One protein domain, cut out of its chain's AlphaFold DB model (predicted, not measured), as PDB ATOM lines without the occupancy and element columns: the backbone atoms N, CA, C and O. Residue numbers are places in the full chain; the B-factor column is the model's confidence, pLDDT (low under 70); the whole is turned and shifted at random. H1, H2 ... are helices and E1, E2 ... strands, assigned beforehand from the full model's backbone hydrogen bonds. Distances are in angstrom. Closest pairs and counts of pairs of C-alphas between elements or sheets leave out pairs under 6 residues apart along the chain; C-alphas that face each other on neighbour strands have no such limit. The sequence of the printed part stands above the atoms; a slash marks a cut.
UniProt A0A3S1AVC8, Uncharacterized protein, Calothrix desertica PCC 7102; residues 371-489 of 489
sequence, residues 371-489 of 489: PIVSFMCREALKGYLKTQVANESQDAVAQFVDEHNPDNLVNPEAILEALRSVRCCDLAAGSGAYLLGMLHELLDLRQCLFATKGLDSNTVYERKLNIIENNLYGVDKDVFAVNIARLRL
ATOM      1  N   PRO A 371      54.695 -28.013 -15.335       80.38
ATOM      2  CA  PRO A 371      54.040 -28.780 -16.395       80.38
ATOM      3  C   PRO A 371      52.629 -29.240 -16.013       80.38
ATOM      4  O   PRO A 371      51.740 -29.236 -16.858       80.38
ATOM      5  N   ILE A 372      52.416 -29.584 -14.738       87.19
ATOM      6  CA  ILE A 372      51.104 -29.976 -14.217       87.19
ATOM      7  C   ILE A 372      50.178 -28.762 -14.179       87.19
ATOM      8  O   ILE A 372      49.058 -28.845 -14.671       87.19
ATOM      9  N   VAL A 373      50.656 -27.621 -13.672       89.44
ATOM     10  CA  VAL A 373      49.873 -26.375 -13.645       89.44
ATOM     11  C   VAL A 373      49.424 -25.972 -15.054       89.44
ATOM     12  O   VAL A 373      48.236 -25.736 -15.266       89.44
ATOM     13  N   SER A 374      50.345 -25.934 -16.023       87.62
ATOM     14  CA  SER A 374      50.042 -25.578 -17.420       87.62
ATOM     15  C   SER A 374      49.035 -26.552 -18.038       87.62
ATOM     16  O   SER A 374      48.030 -26.115 -18.595       87.62
ATOM     17  N   PHE A 375      49.233 -27.862 -17.858       90.12
ATOM     18  CA  PHE A 375      48.285 -28.875 -18.325       90.12
ATOM     19  C   PHE A 375      46.877 -28.645 -17.758       90.12
ATOM     20  O   PHE A 375      45.914 -28.542 -18.512       90.12
ATOM     21  N   MET A 376      46.759 -28.485 -16.439       95.06
ATOM     22  CA  MET A 376      45.472 -28.273 -15.771       95.06
ATOM     23  C   MET A 376      44.780 -26.986 -16.241       95.06
ATOM     24  O   MET A 376      43.570 -26.990 -16.470       95.06
ATOM     25  N   CYS A 377      45.533 -25.897 -16.434       95.75
ATOM     26  CA  CYS A 377      44.990 -24.642 -16.959       95.75
ATOM     27  C   CYS A 377      44.453 -24.815 -18.387       95.75
ATOM     28  O   CYS A 377      43.344 -24.367 -18.683       95.75
ATOM     29  N   ARG A 378      45.192 -25.513 -19.258       95.12
ATOM     30  CA  ARG A 378      44.766 -25.796 -20.638       95.12
ATOM     31  C   ARG A 378      43.520 -26.662 -20.696       95.12
ATOM     32  O   ARG A 378      42.596 -26.329 -21.431       95.12
ATOM     33  N   GLU A 379      43.457 -27.739 -19.916       96.69
ATOM     34  CA  GLU A 379      42.259 -28.588 -19.857       96.69
ATOM     35  C   GLU A 379      41.032 -27.797 -19.375       96.69
ATOM     36  O   GLU A 379      39.955 -27.902 -19.968       96.69
ATOM     37  N   ALA A 380      41.201 -26.941 -18.360       96.62
ATOM     38  CA  ALA A 380      40.133 -26.066 -17.879       96.62
ATOM     39  C   ALA A 380      39.660 -25.080 -18.962       96.62
ATOM     40  O   ALA A 380      38.454 -24.931 -19.179       96.62
ATOM     41  N   LEU A 381      40.591 -24.449 -19.690       97.44
ATOM     42  CA  LEU A 381      40.270 -23.537 -20.791       97.44
ATOM     43  C   LEU A 381      39.570 -24.251 -21.950       97.44
ATOM     44  O   LEU A 381      38.569 -23.740 -22.449       97.44
ATOM     45  N   LYS A 382      40.021 -25.449 -22.342       96.69
ATOM     46  CA  LYS A 382      39.358 -26.257 -23.381       96.69
ATOM     47  C   LYS A 382      37.906 -26.561 -23.010       96.69
ATOM     48  O   LYS A 382      37.008 -26.373 -23.834       96.69
ATOM     49  N   GLY A 383      37.662 -26.972 -21.763       95.31
ATOM     50  CA  GLY A 383      36.309 -27.210 -21.250       95.31
ATOM     51  C   GLY A 383      35.433 -25.951 -21.257       95.31
ATOM     52  O   GLY A 383      34.276 -25.994 -21.687       95.31
ATOM     53  N   TYR A 384      35.992 -24.815 -20.835       96.94
ATOM     54  CA  TYR A 384      35.289 -23.532 -20.818       96.94
ATOM     55  C   TYR A 384      34.941 -23.036 -22.229       96.94
ATOM     56  O   TYR A 384      33.773 -22.752 -22.503       96.94
ATOM     57  N   LEU A 385      35.918 -22.986 -23.140       96.56
ATOM     58  CA  LEU A 385      35.735 -22.485 -24.507       96.56
ATOM     59  C   LEU A 385      34.703 -23.310 -25.278       96.56
ATOM     60  O   LEU A 385      33.832 -22.737 -25.926       96.56
ATOM     61  N   LYS A 386      34.727 -24.641 -25.126       91.81
ATOM     62  CA  LYS A 386      33.717 -25.534 -25.711       91.81
ATOM     63  C   LYS A 386      32.295 -25.206 -25.240       91.81
ATOM     64  O   LYS A 386      31.342 -25.360 -25.997       91.81
ATOM     65  N   THR A 387      32.150 -24.772 -23.989       92.56
ATOM     66  CA  THR A 387      30.846 -24.431 -23.409       92.56
ATOM     67  C   THR A 387      30.361 -23.058 -23.877       92.56
ATOM     68  O   THR A 387      29.174 -22.891 -24.142       92.56
ATOM     69  N   GLN A 388      31.261 -22.076 -23.991       94.56
ATOM     70  CA  GLN A 388      30.901 -20.708 -24.379       94.56
ATOM     71  C   GLN A 388      30.741 -20.521 -25.890       94.56
ATOM     72  O   GLN A 388      29.925 -19.711 -26.325       94.56
ATOM     73  N   VAL A 389      31.491 -21.273 -26.700       93.06
ATOM     74  CA  VAL A 389      31.502 -21.145 -28.161       93.06
ATOM     75  C   VAL A 389      31.080 -22.475 -28.788       93.06
ATOM     76  O   VAL A 389      31.870 -23.183 -29.402       93.06
ATOM     77  N   ALA A 390      29.801 -22.824 -28.629       82.56
ATOM     78  CA  ALA A 390      29.251 -24.140 -28.988       82.56
ATOM     79  C   ALA A 390      29.375 -24.531 -30.478       82.56
ATOM     80  O   ALA A 390      29.222 -25.703 -30.813       82.56
ATOM     81  N   ASN A 391      29.642 -23.569 -31.367       87.44
ATOM     82  CA  ASN A 391      29.824 -23.813 -32.801       87.44
ATOM     83  C   ASN A 391      31.263 -24.213 -33.175       87.44
ATOM     84  O   ASN A 391      31.510 -24.549 -34.331       87.44
ATOM     85  N   GLU A 392      32.204 -24.168 -32.232       92.06
ATOM     86  CA  GLU A 392      33.584 -24.587 -32.467       92.06
ATOM     87  C   GLU A 392      33.745 -26.096 -32.300       92.06
ATOM     88  O   GLU A 392      33.191 -26.716 -31.387       92.06
ATOM     89  N   SER A 393      34.541 -26.703 -33.180       92.50
ATOM     90  CA  SER A 393      34.855 -28.125 -33.057       92.50
ATOM     91  C   SER A 393      35.808 -28.375 -31.885       92.50
ATOM     92  O   SER A 393      36.677 -27.557 -31.575       92.50
ATOM     93  N   GLN A 394      35.678 -29.540 -31.243       90.25
ATOM     94  CA  GLN A 394      36.553 -29.917 -30.129       90.25
ATOM     95  C   GLN A 394      38.028 -29.974 -30.550       90.25
ATOM     96  O   GLN A 394      38.893 -29.553 -29.785       90.25
ATOM     97  N   ASP A 395      38.298 -30.443 -31.767       92.62
ATOM     98  CA  ASP A 395      39.657 -30.554 -32.296       92.62
ATOM     99  C   ASP A 395      40.260 -29.174 -32.580       92.62
ATOM    100  O   ASP A 395      41.417 -28.942 -32.241       92.62
ATOM    101  N   ALA A 396      39.476 -28.223 -33.107       93.31
ATOM    102  CA  ALA A 396      39.947 -26.856 -33.335       93.31
ATOM    103  C   ALA A 396      40.299 -26.139 -32.022       93.31
ATOM    104  O   ALA A 396      41.348 -25.502 -31.931       93.31
ATOM    105  N   VAL A 397      39.468 -26.285 -30.981       94.69
ATOM    106  CA  VAL A 397      39.754 -25.714 -29.652       94.69
ATOM    107  C   VAL A 397      40.996 -26.357 -29.036       94.69
ATOM    108  O   VAL A 397      41.842 -25.648 -28.493       94.69
ATOM    109  N   ALA A 398      41.134 -27.684 -29.126       92.25
ATOM    110  CA  ALA A 398      42.305 -28.383 -28.605       92.25
ATOM    111  C   ALA A 398      43.587 -27.942 -29.319       92.25
ATOM    112  O   ALA A 398      44.567 -27.598 -28.663       92.25
ATOM    113  N   GLN A 399      43.555 -27.866 -30.649       87.50
ATOM    114  CA  GLN A 399      44.687 -27.407 -31.441       87.50
ATOM    115  C   GLN A 399      45.073 -25.961 -31.106       87.50
ATOM    116  O   GLN A 399      46.253 -25.648 -30.941       87.50
ATOM    117  N   PHE A 400      44.086 -25.080 -30.941       92.44
ATOM    118  CA  PHE A 400      44.335 -23.702 -30.541       92.44
ATOM    119  C   PHE A 400      45.000 -23.614 -29.166       92.44
ATOM    120  O   PHE A 400      46.030 -22.956 -29.039       92.44
ATOM    121  N   VAL A 401      44.463 -24.301 -28.154       92.38
ATOM    122  CA  VAL A 401      44.984 -24.216 -26.781       92.38
ATOM    123  C   VAL A 401      46.347 -24.902 -26.636       92.38
ATOM    124  O   VAL A 401      47.266 -24.356 -26.030       92.38
ATOM    125  N   ASP A 402      46.509 -26.098 -27.200       87.19
ATOM    126  CA  ASP A 402      47.711 -26.901 -26.978       87.19
ATOM    127  C   ASP A 402      48.871 -26.494 -27.899       87.19
ATOM    128  O   ASP A 402      50.026 -26.455 -27.451       87.19
ATOM    129  N   GLU A 403      48.566 -26.149 -29.156       84.31
ATOM    130  CA  GLU A 403      49.546 -25.855 -30.212       84.31
ATOM    131  C   GLU A 403      49.650 -24.364 -30.561       84.31
ATOM    132  O   GLU A 403      50.527 -23.993 -31.338       84.31
ATOM    133  N   HIS A 404      48.807 -23.501 -29.977       85.44
ATOM    134  CA  HIS A 404      48.742 -22.070 -30.308       85.44
ATOM    135  C   HIS A 404      48.466 -21.837 -31.799       85.44
ATOM    136  O   HIS A 404      49.049 -20.947 -32.421       85.44
ATOM    137  N   ASN A 405      47.579 -22.653 -32.377       82.81
ATOM    138  CA  ASN A 405      47.191 -22.562 -33.779       82.81
ATOM    139  C   ASN A 405      45.687 -22.252 -33.927       82.81
ATOM    140  O   ASN A 405      44.861 -23.130 -33.682       82.81
ATOM    141  N   PRO A 406      45.312 -21.032 -34.355       89.88
ATOM    142  CA  PRO A 406      43.922 -20.620 -34.494       89.88
ATOM    143  C   PRO A 406      43.358 -20.846 -35.909       89.88
ATOM    144  O   PRO A 406      42.280 -20.340 -36.218       89.88
ATOM    145  N   ASP A 407      44.075 -21.522 -36.812       87.75
ATOM    146  CA  ASP A 407      43.699 -21.594 -38.231       87.75
ATOM    147  C   ASP A 407      42.366 -22.294 -38.474       87.75
ATOM    148  O   ASP A 407      41.613 -21.874 -39.352       87.75
ATOM    149  N   ASN A 408      42.064 -23.297 -37.653       91.25
ATOM    150  CA  ASN A 408      40.844 -24.090 -37.744       91.25
ATOM    151  C   ASN A 408      39.691 -23.548 -36.882       91.25
ATOM    152  O   ASN A 408      38.639 -24.186 -36.828       91.25
ATOM    153  N   LEU A 409      39.867 -22.400 -36.215       93.56
ATOM    154  CA  LEU A 409      38.779 -21.739 -35.489       93.56
ATOM    155  C   LEU A 409      37.782 -21.132 -36.481       93.56
ATOM    156  O   LEU A 409      38.164 -20.389 -37.389       93.56
ATOM    157  N   VAL A 410      36.500 -21.426 -36.284       93.31
ATOM    158  CA  VAL A 410      35.398 -20.932 -37.120       93.31
ATOM    159  C   VAL A 410      35.047 -19.478 -36.785       93.31
ATOM    160  O   VAL A 410      34.724 -18.700 -37.680       93.31
ATOM    161  N   ASN A 411      35.098 -19.106 -35.505       94.38
ATOM    162  CA  ASN A 411      34.749 -17.792 -34.975       94.38
ATOM    163  C   ASN A 411      35.795 -17.330 -33.936       94.38
ATOM    164  O   ASN A 411      35.550 -17.369 -32.721       94.38
ATOM    165  N   PRO A 412      36.980 -16.892 -34.399       94.25
ATOM    166  CA  PRO A 412      38.057 -16.455 -33.517       94.25
ATOM    167  C   PRO A 412      37.692 -15.213 -32.682       94.25
ATOM    168  O   PRO A 412      38.216 -15.052 -31.580       94.25
ATOM    169  N   GLU A 413      36.767 -14.364 -33.140       95.19
ATOM    170  CA  GLU A 413      36.239 -13.232 -32.373       95.19
ATOM    171  C   GLU A 413      35.433 -13.695 -31.152       95.19
ATOM    172  O   GLU A 413      35.635 -13.181 -30.052       95.19
ATOM    173  N   ALA A 414      34.560 -14.697 -31.306       96.12
ATOM    174  CA  ALA A 414      33.816 -15.259 -30.177       96.12
ATOM    175  C   ALA A 414      34.742 -15.950 -29.164       96.12
ATOM    176  O   ALA A 414      34.530 -15.827 -27.956       96.12
ATOM    177  N   ILE A 415      35.797 -16.626 -29.637       97.38
ATOM    178  CA  ILE A 415      36.840 -17.189 -28.767       97.38
ATOM    179  C   ILE A 415      37.548 -16.080 -27.986       97.38
ATOM    180  O   ILE A 415      37.724 -16.209 -26.775       97.38
ATOM    181  N   LEU A 416      37.921 -14.974 -28.638       96.81
ATOM    182  CA  LEU A 416      38.550 -13.841 -27.960       96.81
ATOM    183  C   LEU A 416      37.651 -13.256 -26.860       96.81
ATOM    184  O   LEU A 416      38.128 -13.000 -25.754       96.81
ATOM    185  N   GLU A 417      36.362 -13.063 -27.134       97.00
ATOM    186  CA  GLU A 417      35.417 -12.547 -26.137       97.00
ATOM    187  C   GLU A 417      35.202 -13.532 -24.975       97.00
ATOM    188  O   GLU A 417      35.124 -13.122 -23.811       97.00
ATOM    189  N   ALA A 418      35.211 -14.841 -25.242       97.44
ATOM    190  CA  ALA A 418      35.218 -15.856 -24.190       97.44
ATOM    191  C   ALA A 418      36.493 -15.762 -23.327       97.44
ATOM    192  O   ALA A 418      36.411 -15.722 -22.100       97.44
ATOM    193  N   LEU A 419      37.676 -15.639 -23.938       97.75
ATOM    194  CA  LEU A 419      38.941 -15.467 -23.208       97.75
ATOM    195  C   LEU A 419      38.982 -14.171 -22.383       97.75
ATOM    196  O   LEU A 419      39.586 -14.151 -21.315       97.75
ATOM    197  N   ARG A 420      38.344 -13.089 -22.846       96.88
ATOM    198  CA  ARG A 420      38.233 -11.824 -22.095       96.88
ATOM    199  C   ARG A 420      37.277 -11.919 -20.907       96.88
ATOM    200  O   ARG A 420      37.461 -11.199 -19.929       96.88
ATOM    201  N   SER A 421      36.274 -12.791 -20.973       96.81
ATOM    202  CA  SER A 421      35.198 -12.881 -19.975       96.81
ATOM    203  C   SER A 421      35.359 -14.012 -18.956       96.81
ATOM    204  O   SER A 421      34.691 -13.985 -17.919       96.81
ATOM    205  N   VAL A 422      36.240 -14.985 -19.209       97.69
ATOM    206  CA  VAL A 422      36.480 -16.117 -18.302       97.69
ATOM    207  C   VAL A 422      36.882 -15.650 -16.903       97.69
ATOM    208  O   VAL A 422      37.692 -14.745 -16.745       97.69
ATOM    209  N   ARG A 423      36.338 -16.266 -15.854       97.44
ATOM    210  CA  ARG A 423      36.744 -15.984 -14.470       97.44
ATOM    211  C   ARG A 423      37.275 -17.256 -13.837       97.44
ATOM    212  O   ARG A 423      36.548 -18.240 -13.721       97.44
ATOM    213  N   CYS A 424      38.532 -17.219 -13.429       96.69
ATOM    214  CA  CYS A 424      39.243 -18.323 -12.812       96.69
ATOM    215  C   CYS A 424      39.448 -18.005 -11.332       96.69
ATOM    216  O   CYS A 424      39.940 -16.930 -10.991       96.69
ATOM    217  N   CYS A 425      39.063 -18.937 -10.460       96.19
ATOM    218  CA  CYS A 425      39.227 -18.787  -9.021       96.19
ATOM    219  C   CYS A 425      40.035 -19.951  -8.446       96.19
ATOM    220  O   CYS A 425      39.626 -21.103  -8.593       96.19
ATOM    221  N   ASP A 426      41.157 -19.644  -7.797       94.81
ATOM    222  CA  ASP A 426      41.926 -20.602  -7.004       94.81
ATOM    223  C   ASP A 426      41.603 -20.420  -5.512       94.81
ATOM    224  O   ASP A 426      41.847 -19.360  -4.934       94.81
ATOM    225  N   LEU A 427      41.004 -21.442  -4.895       93.25
ATOM    226  CA  LEU A 427      40.514 -21.397  -3.512       93.25
ATOM    227  C   LEU A 427      41.587 -21.737  -2.466       93.25
ATOM    228  O   LEU A 427      41.315 -21.644  -1.268       93.25
ATOM    229  N   ALA A 428      42.772 -22.156  -2.910       89.12
ATOM    230  CA  ALA A 428      43.941 -22.419  -2.077       89.12
ATOM    231  C   ALA A 428      45.191 -21.968  -2.842       89.12
ATOM    232  O   ALA A 428      46.068 -22.767  -3.178       89.12
ATOM    233  N   ALA A 429      45.212 -20.674  -3.172       87.81
ATOM    234  CA  ALA A 429      46.124 -20.114  -4.161       87.81
ATOM    235  C   ALA A 429      47.605 -20.262  -3.796       87.81
ATOM    236  O   ALA A 429      48.465 -20.235  -4.684       87.81
ATOM    237  N   GLY A 430      47.917 -20.395  -2.505       84.44
ATOM    238  CA  GLY A 430      49.271 -20.398  -1.986       84.44
ATOM    239  C   GLY A 430      50.047 -19.204  -2.528       84.44
ATOM    240  O   GLY A 430      49.572 -18.068  -2.540       84.44
ATOM    241  N   SER A 431      51.245 -19.473  -3.040       81.44
ATOM    242  CA  SER A 431      52.092 -18.463  -3.679       81.44
ATOM    243  C   SER A 431      51.622 -18.030  -5.080       81.44
ATOM    244  O   SER A 431      52.325 -17.260  -5.731       81.44
ATOM    245  N   GLY A 432      50.472 -18.508  -5.572       88.38
ATOM    246  CA  GLY A 432      49.842 -18.080  -6.827       88.38
ATOM    247  C   GLY A 432      50.149 -18.945  -8.052       88.38
ATOM    248  O   GLY A 432      50.038 -18.457  -9.174       88.38
ATOM    249  N   ALA A 433      50.546 -20.212  -7.879       86.94
ATOM    250  CA  ALA A 433      51.006 -21.059  -8.989       86.94
ATOM    251  C   ALA A 433      49.966 -21.211 -10.119       86.94
ATOM    252  O   ALA A 433      50.296 -20.957 -11.278       86.94
ATOM    253  N   TYR A 434      48.714 -21.567  -9.806       91.88
ATOM    254  CA  TYR A 434      47.658 -21.691 -10.820       91.88
ATOM    255  C   TYR A 434      47.188 -20.343 -11.366       91.88
ATOM    256  O   TYR A 434      46.864 -20.260 -12.549       91.88
ATOM    257  N   LEU A 435      47.200 -19.280 -10.555       94.12
ATOM    258  CA  LEU A 435      46.872 -17.929 -11.026       94.12
ATOM    259  C   LEU A 435      47.855 -17.476 -12.109       94.12
ATOM    260  O   LEU A 435      47.434 -17.017 -13.168       94.12
ATOM    261  N   LEU A 436      49.157 -17.668 -11.880       90.38
ATOM    262  CA  LEU A 436      50.184 -17.367 -12.875       90.38
ATOM    263  C   LEU A 436      50.145 -18.316 -14.072       90.38
ATOM    264  O   LEU A 436      50.345 -17.880 -15.202       90.38
ATOM    265  N   GLY A 437      49.881 -19.605 -13.844       91.44
ATOM    266  CA  GLY A 437      49.680 -20.565 -14.926       91.44
ATOM    267  C   GLY A 437      48.575 -20.110 -15.876       91.44
ATOM    268  O   GLY A 437      48.799 -19.992 -17.077       91.44
ATOM    269  N   MET A 438      47.415 -19.758 -15.323       96.19
ATOM    270  CA  MET A 438      46.280 -19.264 -16.094       96.19
ATOM    271  C   MET A 438      46.566 -17.911 -16.755       96.19
ATOM    272  O   MET A 438      46.196 -17.716 -17.911       96.19
ATOM    273  N   LEU A 439      47.264 -16.994 -16.068       94.94
ATOM    274  CA  LEU A 439      47.719 -15.727 -16.650       94.94
ATOM    275  C   LEU A 439      48.516 -15.957 -17.938       94.94
ATOM    276  O   LEU A 439      48.237 -15.313 -18.948       94.94
ATOM    277  N   HIS A 440      49.499 -16.859 -17.896       90.94
ATOM    278  CA  HIS A 440      50.345 -17.157 -19.048       90.94
ATOM    279  C   HIS A 440      49.548 -17.783 -20.193       90.94
ATOM    280  O   HIS A 440      49.643 -17.289 -21.313       90.94
ATOM    281  N   GLU A 441      48.713 -18.793 -19.924       93.81
ATOM    282  CA  GLU A 441      47.901 -19.424 -20.977       93.81
ATOM    283  C   GLU A 441      46.938 -18.409 -21.624       93.81
ATOM    284  O   GLU A 441      46.854 -18.322 -22.847       93.81
ATOM    285  N   LEU A 442      46.259 -17.561 -20.838       96.38
ATOM    286  CA  LEU A 442      45.384 -16.515 -21.385       96.38
ATOM    287  C   LEU A 442      46.152 -15.482 -22.216       96.38
ATOM    288  O   LEU A 442      45.680 -15.066 -23.278       96.38
ATOM    289  N   LEU A 443      47.323 -15.053 -21.742       93.31
ATOM    290  CA  LEU A 443      48.149 -14.074 -22.439       93.31
ATOM    291  C   LEU A 443      48.668 -14.633 -23.771       93.31
ATOM    292  O   LEU A 443      48.553 -13.953 -24.793       93.31
ATOM    293  N   ASP A 444      49.181 -15.864 -23.767       89.44
ATOM    294  CA  ASP A 444      49.745 -16.523 -24.946       89.44
ATOM    295  C   ASP A 444      48.670 -16.797 -26.009       89.44
ATOM    296  O   ASP A 444      48.882 -16.517 -27.193       89.44
ATOM    297  N   LEU A 445      47.477 -17.249 -25.605       93.44
ATOM    298  CA  LEU A 445      46.359 -17.482 -26.526       93.44
ATOM    299  C   LEU A 445      45.840 -16.184 -27.154       93.44
ATOM    300  O   LEU A 445      45.613 -16.124 -28.365       93.44
ATOM    301  N   ARG A 446      45.708 -15.109 -26.370       95.00
ATOM    302  CA  ARG A 446      45.314 -13.793 -26.900       95.00
ATOM    303  C   ARG A 446      46.381 -13.212 -27.830       95.00
ATOM    304  O   ARG A 446      46.057 -12.664 -28.884       95.00
ATOM    305  N   GLN A 447      47.659 -13.373 -27.488       87.88
ATOM    306  CA  GLN A 447      48.778 -12.965 -28.338       87.88
ATOM    307  C   GLN A 447      48.824 -13.761 -29.652       87.88
ATOM    308  O   GLN A 447      49.148 -13.189 -30.695       87.88
ATOM    309  N   CYS A 448      48.481 -15.050 -29.618       86.00
ATOM    310  CA  CYS A 448      48.340 -15.897 -30.798       86.00
ATOM    311  C   CYS A 448      47.236 -15.380 -31.740       86.00
ATOM    312  O   CYS A 448      47.484 -15.193 -32.934       86.00
ATOM    313  N   LEU A 449      46.052 -15.052 -31.208       90.81
ATOM    314  CA  LEU A 449      44.959 -14.474 -32.005       90.81
ATOM    315  C   LEU A 449      45.353 -13.138 -32.648       90.81
ATOM    316  O   LEU A 449      45.027 -12.896 -33.812       90.81
ATOM    317  N   PHE A 450      46.120 -12.303 -31.943       88.94
ATOM    318  CA  PHE A 450      46.672 -11.083 -32.527       88.94
ATOM    319  C   PHE A 450      47.667 -11.358 -33.647       88.94
ATOM    320  O   PHE A 450      47.547 -10.786 -34.728       88.94
ATOM    321  N   ALA A 451      48.635 -12.243 -33.413       78.56
ATOM    322  CA  ALA A 451      49.689 -12.520 -34.380       78.56
ATOM    323  C   ALA A 451      49.150 -13.133 -35.685       78.56
ATOM    324  O   ALA A 451      49.623 -12.775 -36.761       78.56
ATOM    325  N   THR A 452      48.166 -14.031 -35.592       77.69
ATOM    326  CA  THR A 452      47.681 -14.807 -36.745       77.69
ATOM    327  C   THR A 452      46.436 -14.205 -37.394       77.69
ATOM    328  O   THR A 452      46.277 -14.294 -38.610       77.69
ATOM    329  N   LYS A 453      45.537 -13.595 -36.608       84.75
ATOM    330  CA  LYS A 453      44.248 -13.069 -37.095       84.75
ATOM    331  C   LYS A 453      44.120 -11.544 -36.967       84.75
ATOM    332  O   LYS A 453      43.131 -10.988 -37.427       84.75
ATOM    333  N   GLY A 454      45.092 -10.853 -36.362       85.75
ATOM    334  CA  GLY A 454      45.047  -9.399 -36.147       85.75
ATOM    335  C   GLY A 454      44.055  -8.947 -35.068       85.75
ATOM    336  O   GLY A 454      43.771  -7.755 -34.964       85.75
ATOM    337  N   LEU A 455      43.518  -9.877 -34.272       85.94
ATOM    338  CA  LEU A 455      42.523  -9.601 -33.232       85.94
ATOM    339  C   LEU A 455      43.182  -9.162 -31.916       85.94
ATOM    340  O   LEU A 455      44.298  -9.556 -31.626       85.94
ATOM    341  N   ASP A 456      42.487  -8.385 -31.079       87.38
ATOM    342  CA  ASP A 456      43.001  -7.922 -29.774       87.38
ATOM    343  C   ASP A 456      44.249  -7.025 -29.869       87.38
ATOM    344  O   ASP A 456      45.296  -7.351 -29.325       87.38
ATOM    345  N   SER A 457      44.157  -5.868 -30.530       87.94
ATOM    346  CA  SER A 457      45.286  -4.954 -30.800       87.94
ATOM    347  C   SER A 457      45.950  -4.298 -29.577       87.94
ATOM    348  O   SER A 457      46.836  -3.462 -29.745       87.94
ATOM    349  N   ASN A 458      45.532  -4.656 -28.364       86.88
ATOM    350  CA  ASN A 458      46.121  -4.187 -27.115       86.88
ATOM    351  C   ASN A 458      47.603  -4.574 -27.020       86.88
ATOM    352  O   ASN A 458      48.031  -5.638 -27.477       86.88
ATOM    353  N   THR A 459      48.392  -3.730 -26.364       86.81
ATOM    354  CA  THR A 459      49.778  -4.051 -26.021       86.81
ATOM    355  C   THR A 459      49.840  -5.244 -25.061       86.81
ATOM    356  O   THR A 459      48.890  -5.539 -24.334       86.81
ATOM    357  N   VAL A 460      50.989  -5.928 -25.002       84.69
ATOM    358  CA  VAL A 460      51.209  -7.038 -24.051       84.69
ATOM    359  C   VAL A 460      50.938  -6.595 -22.610       84.69
ATOM    360  O   VAL A 460      50.330  -7.339 -21.845       84.69
ATOM    361  N   TYR A 461      51.339  -5.370 -22.258       86.38
ATOM    362  CA  TYR A 461      51.090  -4.789 -20.942       86.38
ATOM    363  C   TYR A 461      49.591  -4.638 -20.654       86.38
ATOM    364  O   TYR A 461      49.118  -5.142 -19.639       86.38
ATOM    365  N   GLU A 462      48.835  -4.015 -21.562       92.38
ATOM    366  CA  GLU A 462      47.388  -3.817 -21.400       92.38
ATOM    367  C   GLU A 462      46.635  -5.148 -21.329       92.38
ATOM    368  O   GLU A 462      45.729  -5.299 -20.511       92.38
ATOM    369  N   ARG A 463      47.026  -6.144 -22.141       93.50
ATOM    370  CA  ARG A 463      46.449  -7.493 -22.048       93.50
ATOM    371  C   ARG A 463      46.737  -8.123 -20.694       93.50
ATOM    372  O   ARG A 463      45.810  -8.627 -20.068       93.50
ATOM    373  N   LYS A 464      47.992  -8.080 -20.233       93.25
ATOM    374  CA  LYS A 464      48.389  -8.646 -18.938       93.25
ATOM    375  C   LYS A 464      47.605  -7.998 -17.793       93.25
ATOM    376  O   LYS A 464      47.039  -8.716 -16.976       93.25
ATOM    377  N   LEU A 465      47.530  -6.666 -17.771       93.56
ATOM    378  CA  LEU A 465      46.787  -5.912 -16.759       93.56
ATOM    379  C   LEU A 465      45.301  -6.287 -16.766       93.56
ATOM    380  O   LEU A 465      44.753  -6.651 -15.731       93.56
ATOM    381  N   ASN A 466      44.679  -6.304 -17.948       95.50
ATOM    382  CA  ASN A 466      43.281  -6.688 -18.100       95.50
ATOM    383  C   ASN A 466      43.003  -8.114 -17.593       95.50
ATOM    384  O   ASN A 466      41.974  -8.318 -16.947       95.50
ATOM    385  N   ILE A 467      43.916  -9.066 -17.838       97.12
ATOM    386  CA  ILE A 467      43.792 -10.444 -17.342       97.12
ATOM    387  C   ILE A 467      43.834 -10.489 -15.813       97.12
ATOM    388  O   ILE A 467      42.972 -11.110 -15.190       97.12
ATOM    389  N   ILE A 468      44.812  -9.810 -15.210       95.12
ATOM    390  CA  ILE A 468      44.973  -9.765 -13.751       95.12
ATOM    391  C   ILE A 468      43.742  -9.140 -13.087       95.12
ATOM    392  O   ILE A 468      43.251  -9.674 -12.100       95.12
ATOM    393  N   GLU A 469      43.225  -8.043 -13.638       95.06
ATOM    394  CA  GLU A 469      42.103  -7.309 -13.046       95.06
ATOM    395  C   GLU A 469      40.759  -8.032 -13.179       95.06
ATOM    396  O   GLU A 469      39.917  -7.923 -12.289       95.06
ATOM    397  N   ASN A 470      40.525  -8.739 -14.292       96.81
ATOM    398  CA  ASN A 470      39.174  -9.186 -14.648       96.81
ATOM    399  C   ASN A 470      38.999 -10.706 -14.661       96.81
ATOM    400  O   ASN A 470      37.872 -11.178 -14.468       96.81
ATOM    401  N   ASN A 471      40.073 -11.473 -14.867       98.06
ATOM    402  CA  ASN A 471      39.983 -12.918 -15.067       98.06
ATOM    403  C   ASN A 471      40.475 -13.731 -13.858       98.06
ATOM    404  O   ASN A 471      39.991 -14.845 -13.667       98.06
ATOM    405  N   LEU A 472      41.398 -13.212 -13.041       97.62
ATOM    406  CA  LEU A 472      42.095 -13.998 -12.016       97.62
ATOM    407  C   LEU A 472      41.679 -13.620 -10.593       97.62
ATOM    408  O   LEU A 472      41.781 -12.468 -10.184       97.62
ATOM    409  N   TYR A 473      41.270 -14.618  -9.812       96.31
ATOM    410  CA  TYR A 473      40.849 -14.449  -8.423       96.31
ATOM    411  C   TYR A 473      41.456 -15.556  -7.558       96.31
ATOM    412  O   TYR A 473      41.460 -16.720  -7.949       96.31
ATOM    413  N   GLY A 474      41.951 -15.216  -6.372       94.19
ATOM    414  CA  GLY A 474      42.591 -16.173  -5.474       94.19
ATOM    415  C   GLY A 474      42.196 -15.957  -4.022       94.19
ATOM    416  O   GLY A 474      42.012 -14.816  -3.596       94.19
ATOM    417  N   VAL A 475      42.094 -17.047  -3.268       92.88
ATOM    418  CA  VAL A 475      41.918 -17.042  -1.814       92.88
ATOM    419  C   VAL A 475      42.978 -17.945  -1.197       92.88
ATOM    420  O   VAL A 475      43.228 -19.043  -1.690       92.88
ATOM    421  N   ASP A 476      43.595 -17.486  -0.112       88.00
ATOM    422  CA  ASP A 476      44.429 -18.322   0.742       88.00
ATOM    423  C   ASP A 476      44.290 -17.882   2.205       88.00
ATOM    424  O   ASP A 476      43.986 -16.720   2.490       88.00
ATOM    425  N   LYS A 477      44.489 -18.820   3.134       84.19
ATOM    426  CA  LYS A 477      44.487 -18.542   4.578       84.19
ATOM    427  C   LYS A 477      45.782 -17.866   5.034       84.19
ATOM    428  O   LYS A 477      45.795 -17.223   6.081       84.19
ATOM    429  N   ASP A 478      46.865 -18.044   4.283       76.38
ATOM    430  CA  ASP A 478      48.186 -17.533   4.602       76.38
ATOM    431  C   ASP A 478      48.438 -16.185   3.919       76.38
ATOM    432  O   ASP A 478      48.650 -16.086   2.707       76.38
ATOM    433  N   VAL A 479      48.446 -15.120   4.723       75.94
ATOM    434  CA  VAL A 479      48.649 -13.741   4.253       75.94
ATOM    435  C   VAL A 479      49.993 -13.571   3.537       75.94
ATOM    436  O   VAL A 479      50.104 -12.775   2.603       75.94
ATOM    437  N   PHE A 480      51.027 -14.310   3.941       72.81
ATOM    438  CA  PHE A 480      52.324 -14.209   3.290       72.81
ATOM    439  C   PHE A 480      52.307 -14.834   1.894       72.81
ATOM    440  O   PHE A 480      52.811 -14.226   0.947       72.81
ATOM    441  N   ALA A 481      51.661 -15.992   1.745       77.75
ATOM    442  CA  ALA A 481      51.473 -16.636   0.450       77.75
ATOM    443  C   ALA A 481      50.701 -15.719  -0.524       77.75
ATOM    444  O   ALA A 481      51.136 -15.518  -1.661       77.75
ATOM    445  N   VAL A 482      49.657 -15.034  -0.033       81.69
ATOM    446  CA  VAL A 482      48.914 -14.009  -0.791       81.69
ATOM    447  C   VAL A 482      49.819 -12.856  -1.240       81.69
ATOM    448  O   VAL A 482      49.732 -12.412  -2.386       81.69
ATOM    449  N   ASN A 483      50.708 -12.362  -0.377       76.56
ATOM    450  CA  ASN A 483      51.636 -11.286  -0.740       76.56
ATOM    451  C   ASN A 483      52.672 -11.731  -1.787       76.56
ATOM    452  O   ASN A 483      53.005 -10.944  -2.675       76.56
ATOM    453  N   ILE A 484      53.137 -12.986  -1.740       77.31
ATOM    454  CA  ILE A 484      53.983 -13.550  -2.804       77.31
ATOM    455  C   ILE A 484      53.205 -13.630  -4.119       77.31
ATOM    456  O   ILE A 484      53.722 -13.209  -5.152       77.31
ATOM    457  N   ALA A 485      51.966 -14.129  -4.093       83.81
ATOM    458  CA  ALA A 485      51.127 -14.206  -5.287       83.81
ATOM    459  C   ALA A 485      50.938 -12.823  -5.933       83.81
ATOM    460  O   ALA A 485      51.075 -12.683  -7.146       83.81
ATOM    461  N   ARG A 486      50.716 -11.782  -5.117       81.31
ATOM    462  CA  ARG A 486      50.617 -10.384  -5.575       81.31
ATOM    463  C   ARG A 486      51.907  -9.840  -6.184       81.31
ATOM    464  O   ARG A 486      51.824  -9.057  -7.113       81.31
ATOM    465  N   LEU A 487      53.079 -10.215  -5.663       77.06
ATOM    466  CA  LEU A 487      54.370  -9.813  -6.243       77.06
ATOM    467  C   LEU A 487      54.618 -10.470  -7.604       77.06
ATOM    468  O   LEU A 487      55.276  -9.893  -8.469       77.06
ATOM    469  N   ARG A 488      54.166 -11.717  -7.744       80.81
ATOM    470  CA  ARG A 488      54.396 -12.554  -8.922       80.81
ATOM    471  C   ARG A 488      53.520 -12.155 -10.115       80.81
ATOM    472  O   ARG A 488      53.980 -12.272 -11.252       80.81
ATOM    473  N   LEU A 489      52.289 -11.703  -9.864       83.75
ATOM    474  CA  LEU A 489      51.361 -11.172 -10.875       83.75
ATOM    475  C   LEU A 489      51.804  -9.778 -11.337       83.75
ATOM    476  O   LEU A 489      51.942  -9.592 -12.578       83.75
TER     477      LEU A 489
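Overview. This is residues 371 to 489 of the 489 residues of an uncharacterized protein of Calothrix desertica PCC 7102 (UniProt A0A3S1AVC8). One long helix, H4, runs lengthwise through the middle of the domain; H1 crosses it on one side, H5 crosses it on the opposite side, and H3 lies alongside it, running opposite ways. H2 folds back from H1 as a helical hairpin, while near the first residues of H4 sits a small pair of parallel strands, E1 and E2, with H6 out at that end of the domain. The printed part has 119 residues, with six named helices and two named strands in the order H1, H2, H3, E1, H4, H5, E2, H6; it is mostly helix. It is compact, with a radius of gyration of the C-alphas of 14.4 A, yet elongated, spanning 44 by 27 by 22 A.

Arrangement. Start at H1, residues 371 to 388, and pass the tight link to H2, residues 394 to 403. These two form a helical hairpin: they touch, H1 with residues 378 to 386 alone, the closest C-alphas being those of Lys 382 and Val 397, 6.3 A apart. They run opposite ways at a shallow tilt of 34 degrees, only just short of steep. Next look at H3, residues 412 to 421, which touches H1 where the C-alphas of Gln 388 and Ala 418 come closest, 6.5 A; the tilt of 69 degrees is only just steep, and residues 385 to 388 alone of H1 take part. After E1, residues 424 to 426, comes H4, residues 433 to 453. H4 touches H1 at a steep tilt of 58 degrees, with the C-alphas of Cys 377 and Met 438 closest at 5.6 A; residues 373 to 378 alone of H1 and 433 to 441 alone of H4 take part. H4 touches H3 at a shallow tilt of 27 degrees, opposite ways, closest at the C-alphas of Leu 419 and Leu 442, 6.8 A. H5, residues 460 to 470, touches residues 439 to 447 alone of H4 at a steep tilt of 49 degrees, opposite ways; the closest C-alphas, of Leu 443 and Lys 464, are 6.5 A apart. H5 and H3 only just touch, and only at their ends, with 3 pairs of C-alphas within 8 A; the closest are those of Arg 420 and Ile 467, 7.4 A apart. E2, residues 472 to 474, is the parallel neighbour of E1, at 19 degrees; look for N 426 and O 473, and N 473 and O 424, each pair within hydrogen-bond range at 2.9 A. E1, H4 and H5, and E2 make a strand-helix-strand unit, two parallel neighbour strands with helices between, and its crossover is right-handed. The closest C-alphas of H4 and E2 are those of Leu 435 and Leu 472, 6.3 A apart. H6, residues 479 to 488, is close to H4 but not clearly touching, with the C-alphas of Leu 436 and Arg 488 closest at 7.5 A. In H1, H2, H3, H4, H5 and H6 every O i to N i+4 pair is within hydrogen-bond range.

Along the chain. Find C-alpha 371 at (54.040, -28.780, -16.395); from there H1 runs 25.8 A to C-alpha 388. H2 is 13.6 A long, H3 14.3 A and E1 6.8 A. Find C-alpha 433 at (51.006, -21.059, -8.989), where H4 begins its 30.0 A. H5 measures 15.4 A, E2 6.9 A and H6 14.4 A, ending at C-alpha 488 at (54.396, -12.554, -8.922).

Size, cuts and confidence. The two C-alphas farthest apart, of Val 410 and Phe 480, are 44.3 A from each other. The printed part has no cut, and no link is long. The mean pLDDT of the printed part is 90.4, that of H6 is 79, and no printed residue is under 70.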